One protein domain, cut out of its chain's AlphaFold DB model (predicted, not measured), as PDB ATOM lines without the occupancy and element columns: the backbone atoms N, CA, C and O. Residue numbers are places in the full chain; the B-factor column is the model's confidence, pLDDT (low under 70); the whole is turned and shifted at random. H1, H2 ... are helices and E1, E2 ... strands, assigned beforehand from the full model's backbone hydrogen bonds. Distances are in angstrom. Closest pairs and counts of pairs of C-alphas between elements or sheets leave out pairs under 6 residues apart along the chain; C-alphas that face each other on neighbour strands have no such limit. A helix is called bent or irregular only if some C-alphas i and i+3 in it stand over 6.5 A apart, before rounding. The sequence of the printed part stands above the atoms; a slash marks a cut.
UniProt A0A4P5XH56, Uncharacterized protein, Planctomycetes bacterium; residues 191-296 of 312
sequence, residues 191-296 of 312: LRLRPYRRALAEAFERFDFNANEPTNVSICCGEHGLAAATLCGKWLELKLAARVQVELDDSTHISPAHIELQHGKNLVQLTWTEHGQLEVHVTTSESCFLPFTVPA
ATOM      1  N   LEU A 191     -28.604  20.902 -33.787       94.38
ATOM      2  CA  LEU A 191     -29.363  20.006 -34.657       94.38
ATOM      3  C   LEU A 191     -29.950  20.746 -35.868       94.38
ATOM      4  O   LEU A 191     -29.972  20.173 -36.961       94.38
ATOM      5  N   ARG A 192     -30.351  22.019 -35.718       93.31
ATOM      6  CA  ARG A 192     -30.786  22.875 -36.841       93.31
ATOM      7  C   ARG A 192     -29.676  23.101 -37.870       93.31
ATOM      8  O   ARG A 192     -29.979  23.197 -39.053       93.31
ATOM      9  N   LEU A 193     -28.406  23.044 -37.458       94.75
ATOM     10  CA  LEU A 193     -27.237  23.167 -38.340       94.75
ATOM     11  C   LEU A 193     -26.879  21.897 -39.139       94.75
ATOM     12  O   LEU A 193     -25.899  21.896 -39.884       94.75
ATOM     13  N   ARG A 194     -27.633  20.791 -39.024       94.25
ATOM     14  CA  ARG A 194     -27.385  19.569 -39.826       94.25
ATOM     15  C   ARG A 194     -27.318  19.831 -41.350       94.25
ATOM     16  O   ARG A 194     -26.390  19.303 -41.963       94.25
ATOM     17  N   PRO A 195     -28.214  20.630 -41.969       93.81
ATOM     18  CA  PRO A 195     -28.144  20.943 -43.399       93.81
ATOM     19  C   PRO A 195     -26.868  21.692 -43.788       93.81
ATOM     20  O   PRO A 195     -26.260  21.337 -44.787       93.81
ATOM     21  N   TYR A 196     -26.417  22.651 -42.971       95.50
ATOM     22  CA  TYR A 196     -25.172  23.399 -43.206       95.50
ATOM     23  C   TYR A 196     -23.959  22.470 -43.198       95.50
ATOM     24  O   TYR A 196     -23.142  22.493 -44.113       95.50
ATOM     25  N   ARG A 197     -23.878  21.582 -42.200       95.75
ATOM     26  CA  ARG A 197     -22.795  20.593 -42.109       95.75
ATOM     27  C   ARG A 197     -22.787  19.632 -43.296       95.75
ATOM     28  O   ARG A 197     -21.717  19.301 -43.790       95.75
ATOM     29  N   ARG A 198     -23.967  19.206 -43.761       95.69
ATOM     30  CA  ARG A 198     -24.106  18.380 -44.967       95.69
ATOM     31  C   ARG A 198     -23.673  19.140 -46.225       95.69
ATOM     32  O   ARG A 198     -22.930  18.579 -47.015       95.69
ATOM     33  N   ALA A 199     -24.131  20.378 -46.398       96.12
ATOM     34  CA  ALA A 199     -23.797  21.225 -47.541       96.12
ATOM     35  C   ALA A 199     -22.287  21.457 -47.652       96.12
ATOM     36  O   ALA A 199     -21.716  21.277 -48.722       96.12
ATOM     37  N   LEU A 200     -21.637  21.770 -46.528       96.25
ATOM     38  CA  LEU A 200     -20.187  21.914 -46.468       96.25
ATOM     39  C   LEU A 200     -19.481  20.600 -46.795       96.25
ATOM     40  O   LEU A 200     -18.612  20.600 -47.654       96.25
ATOM     41  N   ALA A 201     -19.881  19.479 -46.181       95.12
ATOM     42  CA  ALA A 201     -19.292  18.175 -46.491       95.12
ATOM     43  C   ALA A 201     -19.379  17.853 -47.992       95.12
ATOM     44  O   ALA A 201     -18.376  17.493 -48.588       95.12
ATOM     45  N   GLU A 202     -20.540  18.070 -48.619       96.12
ATOM     46  CA  GLU A 202     -20.708  17.866 -50.060       96.12
ATOM     47  C   GLU A 202     -19.853  18.838 -50.894       96.12
ATOM     48  O   GLU A 202     -19.328  18.464 -51.940       96.12
ATOM     49  N   ALA A 203     -19.689  20.090 -50.457       95.69
ATOM     50  CA  ALA A 203     -18.825  21.058 -51.131       95.69
ATOM     51  C   ALA A 203     -17.346  20.635 -51.106       95.69
ATOM     52  O   ALA A 203     -16.671  20.763 -52.124       95.69
ATOM     53  N   PHE A 204     -16.868  20.079 -49.988       94.44
ATOM     54  CA  PHE A 204     -15.497  19.568 -49.857       94.44
ATOM     55  C   PHE A 204     -15.213  18.335 -50.732       94.44
ATOM     56  O   PHE A 204     -14.053  18.068 -51.009       94.44
ATOM     57  N   GLU A 205     -16.226  17.628 -51.243       94.06
ATOM     58  CA  GLU A 205     -16.029  16.547 -52.231       94.06
ATOM     59  C   GLU A 205     -15.670  17.073 -53.637       94.06
ATOM     60  O   GLU A 205     -15.355  16.295 -54.536       94.06
ATOM     61  N   ARG A 206     -15.757  18.393 -53.870       93.81
ATOM     62  CA  ARG A 206     -15.529  19.016 -55.189       93.81
ATOM     63  C   ARG A 206     -14.105  19.543 -55.389       93.81
ATOM     64  O   ARG A 206     -13.803  20.044 -56.470       93.81
ATOM     65  N   PHE A 207     -13.246  19.462 -54.375       93.06
ATOM     66  CA  PHE A 207     -11.836  19.840 -54.470       93.06
ATOM     67  C   PHE A 207     -10.986  19.063 -53.462       93.06
ATOM     68  O   PHE A 207     -11.461  18.687 -52.395       93.06
ATOM     69  N   ASP A 208      -9.706  18.871 -53.772       91.25
ATOM     70  CA  ASP A 208      -8.774  18.220 -52.853       91.25
ATOM     71  C   ASP A 208      -8.429  19.153 -51.684       91.25
ATOM     72  O   ASP A 208      -7.834  20.219 -51.862       91.25
ATOM     73  N   PHE A 209      -8.804  18.757 -50.466       92.44
ATOM     74  CA  PHE A 209      -8.485  19.508 -49.253       92.44
ATOM     75  C   PHE A 209      -7.010  19.341 -48.860       92.44
ATOM     76  O   PHE A 209      -6.513  18.218 -48.729       92.44
ATOM     77  N   ASN A 210      -6.324  20.452 -48.573       93.31
ATOM     78  CA  ASN A 210      -4.935  20.454 -48.125       93.31
ATOM     79  C   ASN A 210      -4.807  21.125 -46.753       93.31
ATOM     80  O   ASN A 210      -4.891  22.340 -46.626       93.31
ATOM     81  N   ALA A 211      -4.495  20.341 -45.721       92.38
ATOM     82  CA  ALA A 211      -4.386  20.834 -44.344       92.38
ATOM     83  C   ALA A 211      -3.326  21.937 -44.129       92.38
ATOM     84  O   ALA A 211      -3.360  22.613 -43.103       92.38
ATOM     85  N   ASN A 212      -2.383  22.117 -45.060       94.06
ATOM     86  CA  ASN A 212      -1.374  23.179 -44.984       94.06
ATOM     87  C   ASN A 212      -1.858  24.515 -45.565       94.06
ATOM     88  O   ASN A 212      -1.196  25.537 -45.374       94.06
ATOM     89  N   GLU A 213      -2.972  24.525 -46.299       95.56
ATOM     90  CA  GLU A 213      -3.539  25.754 -46.841       95.56
ATOM     91  C   GLU A 213      -4.367  26.488 -45.779       95.56
ATOM     92  O   GLU A 213      -5.101  25.867 -45.002       95.56
ATOM     93  N   PRO A 214      -4.270  27.827 -45.720       96.44
ATOM     94  CA  PRO A 214      -5.061  28.599 -44.780       96.44
ATOM     95  C   PRO A 214      -6.547  28.505 -45.136       96.44
ATOM     96  O   PRO A 214      -6.928  28.631 -46.303       96.44
ATOM     97  N   THR A 215      -7.377  28.360 -44.104       98.06
ATOM     98  CA  THR A 215      -8.836  28.422 -44.221       98.06
ATOM     99  C   THR A 215      -9.344  29.671 -43.509       98.06
ATOM    100  O   THR A 215      -9.103  29.840 -42.312       98.06
ATOM    101  N   ASN A 216     -10.048  30.541 -44.229       98.38
ATOM    102  CA  ASN A 216     -10.741  31.696 -43.662       98.38
ATOM    103  C   ASN A 216     -12.241  31.535 -43.905       98.38
ATOM    104  O   ASN A 216     -12.642  31.091 -44.980       98.38
ATOM    105  N   VAL A 217     -13.058  31.878 -42.914       98.62
ATOM    106  CA  VAL A 217     -14.515  31.786 -43.004       98.62
ATOM    107  C   VAL A 217     -15.133  33.094 -42.532       98.62
ATOM    108  O   VAL A 217     -14.832  33.542 -41.428       98.62
ATOM    109  N   SER A 218     -16.028  33.657 -43.335       98.50
ATOM    110  CA  SER A 218     -16.957  34.704 -42.916       98.50
ATOM    111  C   SER A 218     -18.362  34.117 -42.783       98.50
ATOM    112  O   SER A 218     -18.801  33.334 -43.628       98.50
ATOM    113  N   ILE A 219     -19.055  34.451 -41.697       98.38
ATOM    114  CA  ILE A 219     -20.426  34.022 -41.422       98.38
ATOM    115  C   ILE A 219     -21.276  35.265 -41.173       98.38
ATOM    116  O   ILE A 219     -21.102  35.922 -40.150       98.38
ATOM    117  N   CYS A 220     -22.233  35.539 -42.056       97.69
ATOM    118  CA  CYS A 220     -23.216  36.603 -41.863       97.69
ATOM    119  C   CYS A 220     -24.500  36.029 -41.263       97.69
ATOM    120  O   CYS A 220     -24.987  34.968 -41.682       97.69
ATOM    121  N   CYS A 221     -25.050  36.707 -40.260       96.38
ATOM    122  CA  CYS A 221     -26.302  36.308 -39.630       96.38
ATOM    123  C   CYS A 221     -27.016  37.478 -38.959       96.38
ATOM    124  O   CYS A 221     -26.385  38.436 -38.526       96.38
ATOM    125  N   GLY A 222     -28.325  37.335 -38.772       94.69
ATOM    126  CA  GLY A 222     -29.095  38.247 -37.941       94.69
ATOM    127  C   GLY A 222     -28.880  38.023 -36.450       94.69
ATOM    128  O   GLY A 222     -28.330  37.000 -36.030       94.69
ATOM    129  N   GLU A 223     -29.432  38.916 -35.629       93.00
ATOM    130  CA  GLU A 223     -29.369  38.815 -34.162       93.00
ATOM    131  C   GLU A 223     -29.863  37.451 -33.644       93.00
ATOM    132  O   GLU A 223     -29.200  36.801 -32.834       93.00
ATOM    133  N   HIS A 224     -30.986  36.953 -34.175       91.44
ATOM    134  CA  HIS A 224     -31.541  35.645 -33.805       91.44
ATOM    135  C   HIS A 224     -30.717  34.450 -34.323       91.44
ATOM    136  O   HIS A 224     -30.856  33.334 -33.817       91.44
ATOM    137  N   GLY A 225     -29.863  34.661 -35.328       94.06
ATOM    138  CA  GLY A 225     -28.967  33.653 -35.894       94.06
ATOM    139  C   GLY A 225     -27.613  33.563 -35.190       94.06
ATOM    140  O   GLY A 225     -26.889  32.586 -35.399       94.06
ATOM    141  N   LEU A 226     -27.284  34.519 -34.315       96.31
ATOM    142  CA  LEU A 226     -25.958  34.660 -33.713       96.31
ATOM    143  C   LEU A 226     -25.500  33.415 -32.940       96.31
ATOM    144  O   LEU A 226     -24.343  33.001 -33.052       96.31
ATOM    145  N   ALA A 227     -26.395  32.769 -32.186       96.69
ATOM    146  CA  ALA A 227     -26.065  31.534 -31.469       96.69
ATOM    147  C   ALA A 227     -25.685  30.393 -32.429       96.69
ATOM    148  O   ALA A 227     -24.691  29.696 -32.219       96.69
ATOM    149  N   ALA A 228     -26.442  30.234 -33.517       96.19
ATOM    150  CA  ALA A 228     -26.185  29.218 -34.531       96.19
ATOM    151  C   ALA A 228     -24.906  29.527 -35.327       96.19
ATOM    152  O   ALA A 228     -24.101  28.628 -35.566       96.19
ATOM    153  N   ALA A 229     -24.678  30.793 -35.685       97.00
ATOM    154  CA  ALA A 229     -23.446  31.241 -36.331       97.00
ATOM    155  C   ALA A 229     -22.218  30.997 -35.448       97.00
ATOM    156  O   ALA A 229     -21.235  30.432 -35.921       97.00
ATOM    157  N   THR A 230     -22.312  31.297 -34.152       97.19
ATOM    158  CA  THR A 230     -21.243  31.031 -33.178       97.19
ATOM    159  C   THR A 230     -20.940  29.533 -33.071       97.19
ATOM    160  O   THR A 230     -19.778  29.131 -33.088       97.19
ATOM    161  N   LEU A 231     -21.970  28.684 -32.991       97.50
ATOM    162  CA  LEU A 231     -21.804  27.225 -32.974       97.50
ATOM    163  C   LEU A 231     -21.163  26.698 -34.264       97.50
ATOM    164  O   LEU A 231     -20.269  25.853 -34.205       97.50
ATOM    165  N   CYS A 232     -21.624  27.184 -35.420       97.50
ATOM    166  CA  CYS A 232     -21.078  26.822 -36.725       97.50
ATOM    167  C   CYS A 232     -19.605  27.235 -36.833       97.50
ATOM    168  O   CYS A 232     -18.762  26.413 -37.183       97.50
ATOM    169  N   GLY A 233     -19.293  28.472 -36.442       97.62
ATOM    170  CA  GLY A 233     -17.944  29.020 -36.436       97.62
ATOM    171  C   GLY A 233     -16.994  28.211 -35.562       97.62
ATOM    172  O   GLY A 233     -16.022  27.670 -36.079       97.62
ATOM    173  N   LYS A 234     -17.334  27.996 -34.282       96.75
ATOM    174  CA  LYS A 234     -16.520  27.167 -33.372       96.75
ATOM    175  C   LYS A 234     -16.304  25.748 -33.910       96.75
ATOM    176  O   LYS A 234     -15.238  25.163 -33.733       96.75
ATOM    177  N   TRP A 235     -17.301  25.164 -34.576       97.31
ATOM    178  CA  TRP A 235     -17.139  23.856 -35.213       97.31
ATOM    179  C   TRP A 235     -16.160  23.886 -36.395       97.31
ATOM    180  O   TRP A 235     -15.340  22.973 -36.508       97.31
ATOM    181  N   LEU A 236     -16.214  24.915 -37.243       97.75
ATOM    182  CA  LEU A 236     -15.290  25.090 -38.368       97.75
ATOM    183  C   LEU A 236     -13.859  25.371 -37.899       97.75
ATOM    184  O   LEU A 236     -12.926  24.778 -38.438       97.75
ATOM    185  N   GLU A 237     -13.682  26.178 -36.852       97.44
ATOM    186  CA  GLU A 237     -12.387  26.367 -36.181       97.44
ATOM    187  C   GLU A 237     -11.816  25.018 -35.728       97.44
ATOM    188  O   GLU A 237     -10.681  24.674 -36.050       97.44
ATOM    189  N   LEU A 238     -12.629  24.205 -35.043       96.12
ATOM    190  CA  LEU A 238     -12.208  22.900 -34.531       96.12
ATOM    191  C   LEU A 238     -11.922  21.870 -35.632       96.12
ATOM    192  O   LEU A 238     -11.057  21.014 -35.449       96.12
ATOM    193  N   LYS A 239     -12.670  21.888 -36.741       95.25
ATOM    194  CA  LYS A 239     -12.529  20.888 -37.811       95.25
ATOM    195  C   LYS A 239     -11.475  21.237 -38.846       95.25
ATOM    196  O   LYS A 239     -10.867  20.317 -39.383       95.25
ATOM    197  N   LEU A 240     -11.282  22.522 -39.125       95.69
ATOM    198  CA  LEU A 240     -10.468  22.989 -40.245       95.69
ATOM    199  C   LEU A 240      -9.286  23.862 -39.807       95.69
ATOM    200  O   LEU A 240      -8.553  24.340 -40.667       95.69
ATOM    201  N   ALA A 241      -9.123  24.121 -38.501       95.81
ATOM    202  CA  ALA A 241      -8.207  25.145 -37.986       95.81
ATOM    203  C   ALA A 241      -8.431  26.517 -38.660       95.81
ATOM    204  O   ALA A 241      -7.496  27.291 -38.873       95.81
ATOM    205  N   ALA A 242      -9.684  26.791 -39.039       97.56
ATOM    206  CA  ALA A 242     -10.052  27.983 -39.780       97.56
ATOM    207  C   ALA A 242      -9.995  29.238 -38.904       97.56
ATOM    208  O   ALA A 242     -10.247  29.187 -37.701       97.56
ATOM    209  N   ARG A 243      -9.726  30.384 -39.530       98.19
ATOM    210  CA  ARG A 243      -9.972  31.703 -38.935       98.19
ATOM    211  C   ARG A 243     -11.400  32.107 -39.265       98.19
ATOM    212  O   ARG A 243     -11.705  32.312 -40.437       98.19
ATOM    213  N   VAL A 244     -12.258  32.192 -38.254       98.38
ATOM    214  CA  VAL A 244     -13.676  32.505 -38.446       98.38
ATOM    215  C   VAL A 244     -13.977  33.925 -37.983       98.38
ATOM    216  O   VAL A 244     -13.549  34.347 -36.910       98.38
ATOM    217  N   GLN A 245     -14.732  34.652 -38.796       97.88
ATOM    218  CA  GLN A 245     -15.330  35.935 -38.455       97.88
ATOM    219  C   GLN A 245     -16.848  35.809 -38.575       97.88
ATOM    220  O   GLN A 245     -17.357  35.190 -39.508       97.88
ATOM    221  N   VAL A 246     -17.563  36.352 -37.591       97.31
ATOM    222  CA  VAL A 246     -19.026  36.394 -37.582       97.31
ATOM    223  C   VAL A 246     -19.442  37.854 -37.645       97.31
ATOM    224  O   VAL A 246     -19.030  38.645 -36.795       97.31
ATOM    225  N   GLU A 247     -20.247  38.194 -38.641       96.38
ATOM    226  CA  GLU A 247     -20.755  39.539 -38.885       96.38
ATOM    227  C   GLU A 247     -22.278  39.552 -38.742       96.38
ATOM    228  O   GLU A 247     -22.969  38.597 -39.115       96.38
ATOM    229  N   LEU A 248     -22.797  40.630 -38.154       96.00
ATOM    230  CA  LEU A 248     -24.233  40.838 -38.029       96.00
ATOM    231  C   LEU A 248     -24.773  41.535 -39.276       96.00
ATOM    232  O   LEU A 248     -24.187  42.513 -39.742       96.00
ATOM    233  N   ASP A 249     -25.899  41.045 -39.775       93.44
ATOM    234  CA  ASP A 249     -26.677  41.653 -40.851       93.44
ATOM    235  C   ASP A 249     -28.146  41.845 -40.431       93.44
ATOM    236  O   ASP A 249     -28.547  41.523 -39.311       93.44
ATOM    237  N   ASP A 250     -28.963  42.371 -41.346       91.12
ATOM    238  CA  ASP A 250     -30.396  42.603 -41.126       91.12
ATOM    239  C   ASP A 250     -31.256  41.335 -41.338       91.12
ATOM    240  O   ASP A 250     -32.483  41.413 -41.470       91.12
ATOM    241  N   SER A 251     -30.646  40.146 -41.420       88.44
ATOM    242  CA  SER A 251     -31.386  38.900 -41.602       88.44
ATOM    243  C   SER A 251     -32.280  38.612 -40.400       88.44
ATOM    244  O   SER A 251     -31.936  38.832 -39.243       88.44
ATOM    245  N   THR A 252     -33.445  38.032 -40.659       86.75
ATOM    246  CA  THR A 252     -34.349  37.540 -39.606       86.75
ATOM    247  C   THR A 252     -34.222  36.030 -39.399       86.75
ATOM    248  O   THR A 252     -34.949  35.433 -38.603       86.75
ATOM    249  N   HIS A 253     -33.298  35.382 -40.117       86.75
ATOM    250  CA  HIS A 253     -33.112  33.941 -40.055       86.75
ATOM    251  C   HIS A 253     -32.431  33.511 -38.744       86.75
ATOM    252  O   HIS A 253     -31.429  34.078 -38.321       86.75
ATOM    253  N   ILE A 254     -32.942  32.447 -38.115       89.06
ATOM    254  CA  ILE A 254     -32.431  31.892 -36.843       89.06
ATOM    255  C   ILE A 254     -31.135  31.070 -36.995       89.06
ATOM    256  O   ILE A 254     -30.712  30.353 -36.089       89.06
ATOM    257  N   SER A 255     -30.534  31.074 -38.175       91.69
ATOM    258  CA  SER A 255     -29.301  30.358 -38.516       91.69
ATOM    259  C   SER A 255     -28.460  31.232 -39.456       91.69
ATOM    260  O   SER A 255     -28.942  32.292 -39.855       91.69
ATOM    261  N   PRO A 256     -27.213  30.849 -39.792       94.94
ATOM    262  CA  PRO A 256     -26.377  31.640 -40.693       94.94
ATOM    263  C   PRO A 256     -27.088  31.994 -42.003       94.94
ATOM    264  O   PRO A 256     -27.572  31.108 -42.696       94.94
ATOM    265  N   ALA A 257     -27.154  33.275 -42.349       94.75
ATOM    266  CA  ALA A 257     -27.783  33.717 -43.592       94.75
ATOM    267  C   ALA A 257     -26.859  33.462 -44.790       94.75
ATOM    268  O   ALA A 257     -27.299  32.974 -45.833       94.75
ATOM    269  N   HIS A 258     -25.568  33.735 -44.602       96.62
ATOM    270  CA  HIS A 258     -24.530  33.506 -45.591       96.62
ATOM    271  C   HIS A 258     -23.259  32.978 -44.919       96.62
ATOM    272  O   HIS A 258     -22.912  33.395 -43.812       96.62
ATOM    273  N   ILE A 259     -22.574  32.040 -45.568       98.00
ATOM    274  CA  ILE A 259     -21.251  31.562 -45.162       98.00
ATOM    275  C   ILE A 259     -20.351  31.603 -46.386       98.00
ATOM    276  O   ILE A 259     -20.647  30.947 -47.382       98.00
ATOM    277  N   GLU A 260     -19.229  32.296 -46.271       98.44
ATOM    278  CA  GLU A 260     -18.155  32.278 -47.253       98.44
ATOM    279  C   GLU A 260     -16.930  31.597 -46.644       98.44
ATOM    280  O   GLU A 260     -16.429  32.019 -45.604       98.44
ATOM    281  N   LEU A 261     -16.451  30.525 -47.270       98.38
ATOM    282  CA  LEU A 261     -15.272  29.776 -46.851       98.38
ATOM    283  C   LEU A 261     -14.239  29.785 -47.974       98.38
ATOM    284  O   LEU A 261     -14.470  29.231 -49.047       98.38
ATOM    285  N   GLN A 262     -13.075  30.358 -47.688       97.75
ATOM    286  CA  GLN A 262     -11.912  30.353 -48.566       97.75
ATOM    287  C   GLN A 262     -10.871  29.370 -48.024       97.75
ATOM    288  O   GLN A 262     -10.345  29.569 -46.926       97.75
ATOM    289  N   HIS A 263     -10.535  28.343 -48.803       97.00
ATOM    290  CA  HIS A 263      -9.467  27.382 -48.521       97.00
ATOM    291  C   HIS A 263      -8.442  27.415 -49.657       97.00
ATOM    292  O   HIS A 263      -8.725  26.960 -50.766       97.00
ATOM    293  N   GLY A 264      -7.280  28.026 -49.411       94.44
ATOM    294  CA  GLY A 264      -6.292  28.285 -50.462       94.44
ATOM    295  C   GLY A 264      -6.891  29.078 -51.625       94.44
ATOM    296  O   GLY A 264      -7.225  30.250 -51.461       94.44
ATOM    297  N   LYS A 265      -7.040  28.446 -52.797       94.12
ATOM    298  CA  LYS A 265      -7.680  29.040 -53.995       94.12
ATOM    299  C   LYS A 265      -9.150  28.645 -54.178       94.12
ATOM    300  O   LYS A 265      -9.786  29.137 -55.106       94.12
ATOM    301  N   ASN A 266      -9.674  27.775 -53.323       96.06
ATOM    302  CA  ASN A 266     -11.033  27.264 -53.412       96.06
ATOM    303  C   ASN A 266     -11.973  28.112 -52.553       96.06
ATOM    304  O   ASN A 266     -11.663  28.428 -51.404       96.06
ATOM    305  N   LEU A 267     -13.126  28.449 -53.116       97.38
ATOM    306  CA  LEU A 267     -14.173  29.249 -52.499       97.38
ATOM    307  C   LEU A 267     -15.452  28.419 -52.420       97.38
ATOM    308  O   LEU A 267     -15.905  27.862 -53.423       97.38
ATOM    309  N   VAL A 268     -16.047  28.367 -51.234       98.00
ATOM    310  CA  VAL A 268     -17.347  27.751 -50.973       98.00
ATOM    311  C   VAL A 268     -18.264  28.811 -50.386       98.00
ATOM    312  O   VAL A 268     -17.952  29.396 -49.353       98.00
ATOM    313  N   GLN A 269     -19.407  29.039 -51.025       98.06
ATOM    314  CA  GLN A 269     -20.413  29.994 -50.570       98.06
ATOM    315  C   GLN A 269     -21.725  29.261 -50.310       98.06
ATOM    316  O   GLN A 269     -22.212  28.538 -51.177       98.06
ATOM    317  N   LEU A 270     -22.287  29.431 -49.117       97.25
ATOM    318  CA  LEU A 270     -23.607  28.933 -48.747       97.25
ATOM    319  C   LEU A 270     -24.516  30.131 -48.512       97.25
ATOM    320  O   LEU A 270     -24.186  30.994 -47.700       97.25
ATOM    321  N   THR A 271     -25.681  30.140 -49.145       95.50
ATOM    322  CA  THR A 271     -26.685  31.190 -48.956       95.50
ATOM    323  C   THR A 271     -28.023  30.562 -48.608       95.50
ATOM    324  O   THR A 271     -28.512  29.659 -49.294       95.50
ATOM    325  N   TRP A 272     -28.627  31.040 -47.525       92.69
ATOM    326  CA  TRP A 272     -29.993  30.680 -47.186       92.69
ATOM    327  C   TRP A 272     -30.974  31.327 -48.166       92.69
ATOM    328  O   TRP A 272     -30.960  32.537 -48.378       92.69
ATOM    329  N   THR A 273     -31.859  30.516 -48.738       89.88
ATOM    330  CA  THR A 273     -32.905  30.973 -49.661       89.88
ATOM    331  C   THR A 273     -34.264  31.023 -48.963       89.88
ATOM    332  O   THR A 273     -34.571  30.195 -48.099       89.88
ATOM    333  N   GLU A 274     -35.133  31.948 -49.377       80.12
ATOM    334  CA  GLU A 274     -36.480  32.122 -48.803       80.12
ATOM    335  C   GLU A 274     -37.358  30.859 -48.897       80.12
ATOM    336  O   GLU A 274     -38.275  30.662 -48.102       80.12
ATOM    337  N   HIS A 275     -37.046  29.945 -49.819       79.56
ATOM    338  CA  HIS A 275     -37.746  28.668 -49.992       79.56
ATOM    339  C   HIS A 275     -37.288  27.562 -49.022       79.56
ATOM    340  O   HIS A 275     -37.641  26.390 -49.193       79.56
ATOM    341  N   GLY A 276     -36.497  27.902 -47.999       83.62
ATOM    342  CA  GLY A 276     -36.019  26.948 -47.000       83.62
ATOM    343  C   GLY A 276     -35.028  25.943 -47.584       83.62
ATOM    344  O   GLY A 276     -35.105  24.743 -47.301       83.62
ATOM    345  N   GLN A 277     -34.138  26.418 -48.450       90.69
ATOM    346  CA  GLN A 277     -33.021  25.657 -49.008       90.69
ATOM    347  C   GLN A 277     -31.722  26.425 -48.765       90.69
ATOM    348  O   GLN A 277     -31.726  27.656 -48.734       90.69
ATOM    349  N   LEU A 278     -30.622  25.694 -48.645       94.06
ATOM    350  CA  LEU A 278     -29.280  26.247 -48.757       94.06
ATOM    351  C   LEU A 278     -28.825  26.097 -50.199       94.06
ATOM    352  O   LEU A 278     -28.717  24.970 -50.676       94.06
ATOM    353  N   GLU A 279     -28.577  27.211 -50.875       96.00
ATOM    354  CA  GLU A 279     -27.883  27.214 -52.158       96.00
ATOM    355  C   GLU A 279     -26.378  27.244 -51.907       96.00
ATOM    356  O   GLU A 279     -25.904  27.978 -51.039       96.00
ATOM    357  N   VAL A 280     -25.636  26.417 -52.641       97.19
ATOM    358  CA  VAL A 280     -24.198  26.244 -52.457       97.19
ATOM    359  C   VAL A 280     -23.478  26.457 -53.779       97.19
ATOM    360  O   VAL A 280     -23.762  25.769 -54.761       97.19
ATOM    361  N   HIS A 281     -22.510  27.369 -53.777       97.31
ATOM    362  CA  HIS A 281     -21.601  27.623 -54.893       97.31
ATOM    363  C   HIS A 281     -20.197  27.168 -54.515       97.31
ATOM    364  O   HIS A 281     -19.737  27.412 -53.399       97.31
ATOM    365  N   VAL A 282     -19.513  26.505 -55.447       97.12
ATOM    366  CA  VAL A 282     -18.121  26.076 -55.273       97.12
ATOM    367  C   VAL A 282     -17.311  26.535 -56.474       97.12
ATOM    368  O   VAL A 282     -17.614  26.177 -57.614       97.12
ATOM    369  N   THR A 283     -16.269  27.311 -56.202       95.81
ATOM    370  CA  THR A 283     -15.319  27.797 -57.204       95.81
ATOM    371  C   THR A 283     -13.927  27.304 -56.843       95.81
ATOM    372  O   THR A 283     -13.470  27.478 -55.719       95.81
ATOM    373  N   THR A 284     -13.242  26.694 -57.800       92.75
ATOM    374  CA  THR A 284     -11.843  26.263 -57.683       92.75
ATOM    375  C   THR A 284     -10.990  27.038 -58.681       92.75
ATOM    376  O   THR A 284     -11.517  27.752 -59.537       92.75
ATOM    377  N   SER A 285      -9.667  26.872 -58.636       83.25
ATOM    378  CA  SER A 285      -8.789  27.468 -59.651       83.25
ATOM    379  C   SER A 285      -9.027  26.939 -61.068       83.25
ATOM    380  O   SER A 285      -8.645  27.604 -62.028       83.25
ATOM    381  N   GLU A 286      -9.618  25.751 -61.201       82.38
ATOM    382  CA  GLU A 286      -9.776  25.056 -62.483       82.38
ATOM    383  C   GLU A 286     -11.219  25.064 -62.996       82.38
ATOM    384  O   GLU A 286     -11.456  24.843 -64.183       82.38
ATOM    385  N   SER A 287     -12.205  25.279 -62.124       85.06
ATOM    386  CA  SER A 287     -13.619  25.117 -62.465       85.06
ATOM    387  C   SER A 287     -14.548  25.894 -61.536       85.06
ATOM    388  O   SER A 287     -14.342  25.947 -60.323       85.06
ATOM    389  N   CYS A 288     -15.621  26.430 -62.120       83.69
ATOM    390  CA  CYS A 288     -16.800  26.906 -61.405       83.69
ATOM    391  C   CYS A 288     -17.903  25.855 -61.568       83.69
ATOM    392  O   CYS A 288     -18.307  25.549 -62.694       83.69
ATOM    393  N   PHE A 289     -18.337  25.253 -60.462       87.44
ATOM    394  CA  PHE A 289     -19.353  24.206 -60.493       87.44
ATOM    395  C   PHE A 289     -20.750  24.817 -60.586       87.44
ATOM    396  O   PHE A 289     -21.011  25.884 -60.034       87.44
ATOM    397  N   LEU A 290     -21.676  24.110 -61.243       90.56
ATOM    398  CA  LEU A 290     -23.091  24.464 -61.145       90.56
ATOM    399  C   LEU A 290     -23.530  24.407 -59.671       90.56
ATOM    400  O   LEU A 290     -23.167  23.445 -58.979       90.56
ATOM    401  N   PRO A 291     -24.308  25.395 -59.195       92.56
ATOM    402  CA  PRO A 291     -24.763  25.408 -57.819       92.56
ATOM    403  C   PRO A 291     -25.676  24.219 -57.536       92.56
ATOM    404  O   PRO A 291     -26.394  23.725 -58.411       92.56
ATOM    405  N   PHE A 292     -25.663  23.773 -56.287       94.75
ATOM    406  CA  PHE A 292     -26.553  22.728 -55.795       94.75
ATOM    407  C   PHE A 292     -27.305  23.215 -54.563       94.75
ATOM    408  O   PHE A 292     -26.903  24.179 -53.911       94.75
ATOM    409  N   THR A 293     -28.413  22.549 -54.246       94.62
ATOM    410  CA  THR A 293     -29.251  22.917 -53.108       94.62
ATOM    411  C   THR A 293     -29.349  21.793 -52.090       94.62
ATOM    412  O   THR A 293     -29.485  20.614 -52.427       94.62
ATOM    413  N   VAL A 294     -29.302  22.166 -50.813       93.12
ATOM    414  CA  VAL A 294     -29.546  21.259 -49.692       93.12
ATOM    415  C   VAL A 294     -30.823  21.695 -48.979       93.12
ATOM    416  O   VAL A 294     -30.922  22.849 -48.551       93.12
ATOM    417  N   PRO A 295     -31.806  20.795 -48.793       88.38
ATOM    418  CA  PRO A 295     -33.026  21.149 -48.096       88.38
ATOM    419  C   PRO A 295     -32.746  21.458 -46.636       88.38
ATOM    420  O   PRO A 295     -32.053  20.707 -45.941       88.38
ATOM    421  N   ALA A 296     -33.333  22.551 -46.158       75.06
ATOM    422  CA  ALA A 296     -33.261  22.888 -44.754       75.06
ATOM    423  C   ALA A 296     -33.957  21.843 -43.880       75.06
ATOM    424  O   ALA A 296     -34.818  21.073 -44.322       75.06
TER     425      ALA A 296
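What this domain is: This is residues 191 to 296 of the 312 residues of an uncharacterized protein of Planctomycetes bacterium (UniProt A0A4P5XH56). A twisted sheet of six strands has two helices side by side over one face, with H2 covering the E2 and E1 end and H1 the E4, E5 and E6 end; no named helix covers the other face. The printed part has 106 residues, with two named helices and six named strands in the order H1 E1 H2 E2 E3 E4 E5 E6. The sheet's order is E2 E1 E3 E4 E5 E6, mixed: E2 and E1 are parallel and the other neighbours antiparallel. The class is mixed, helices and strands, and the whole is compact, with a radius of gyration of the C-alphas of 12.9 A and spans of 36 by 27 by 23 A.

How they stand to each other: H1, residues 194 to 204, touches E6, residues 292 to 295; their closest C-alphas, of Ala 199 and Val 294, are 6.1 A apart. H1 also touches E5, residues 277 to 283, closest at the C-alphas of Ala 203 and Val 282, 6.5 A apart. E1, residues 215 to 221, H2, residues 223 to 240, and E2, residues 243 to 248, form a strand-helix-strand unit, two parallel neighbour strands with a helix between, with a right-handed crossover. H2 lies over E2 and E1 at a height over the sheet of 8.5 A and runs along the strands, at 5 degrees to E1 on the local plane. H2 touches E2, where the closest C-alphas, of Gly 233 and Val 244, are 5.9 A apart. H2 is irregular: C-alphas 224 and 227 are 7.2 A apart. N 219 and O 245 of E1 and E2 are within hydrogen-bond range at 2.9 A. E3, residues 258 to 263, is antiparallel to E1, with N 218 and O 260 at 2.8 A. E3, E4, residues 266 to 273, E5 and E6 form a meander, each strand the antiparallel neighbour of the one before, and each step is a hairpin; N 261 and O 268, N 269 and O 281, and N 278 and O 294 are at 2.8, 2.9 and 2.9 A. Every O i to N i+4 pair in H1 is within hydrogen-bond range, and 12 of 14 in H2.

Where its parts are: H1 begins at C-alpha 194 (-27.385, 19.569, -39.826) and is 15.6 A long; H2 is 25.4 A. E1 to E6 measure 19.7, 17.0, 16.5, 22.5, 19.6 and 10.2 A. E6 ends at C-alpha 295 (-33.026, 21.149, -48.096).

The domain as a whole: The two C-alphas farthest apart, of His 224 and Glu 286, are 37.5 A apart. The printed part has no cut and no long link. The mean pLDDT of the printed part is 94.0, and no printed residue is under 70.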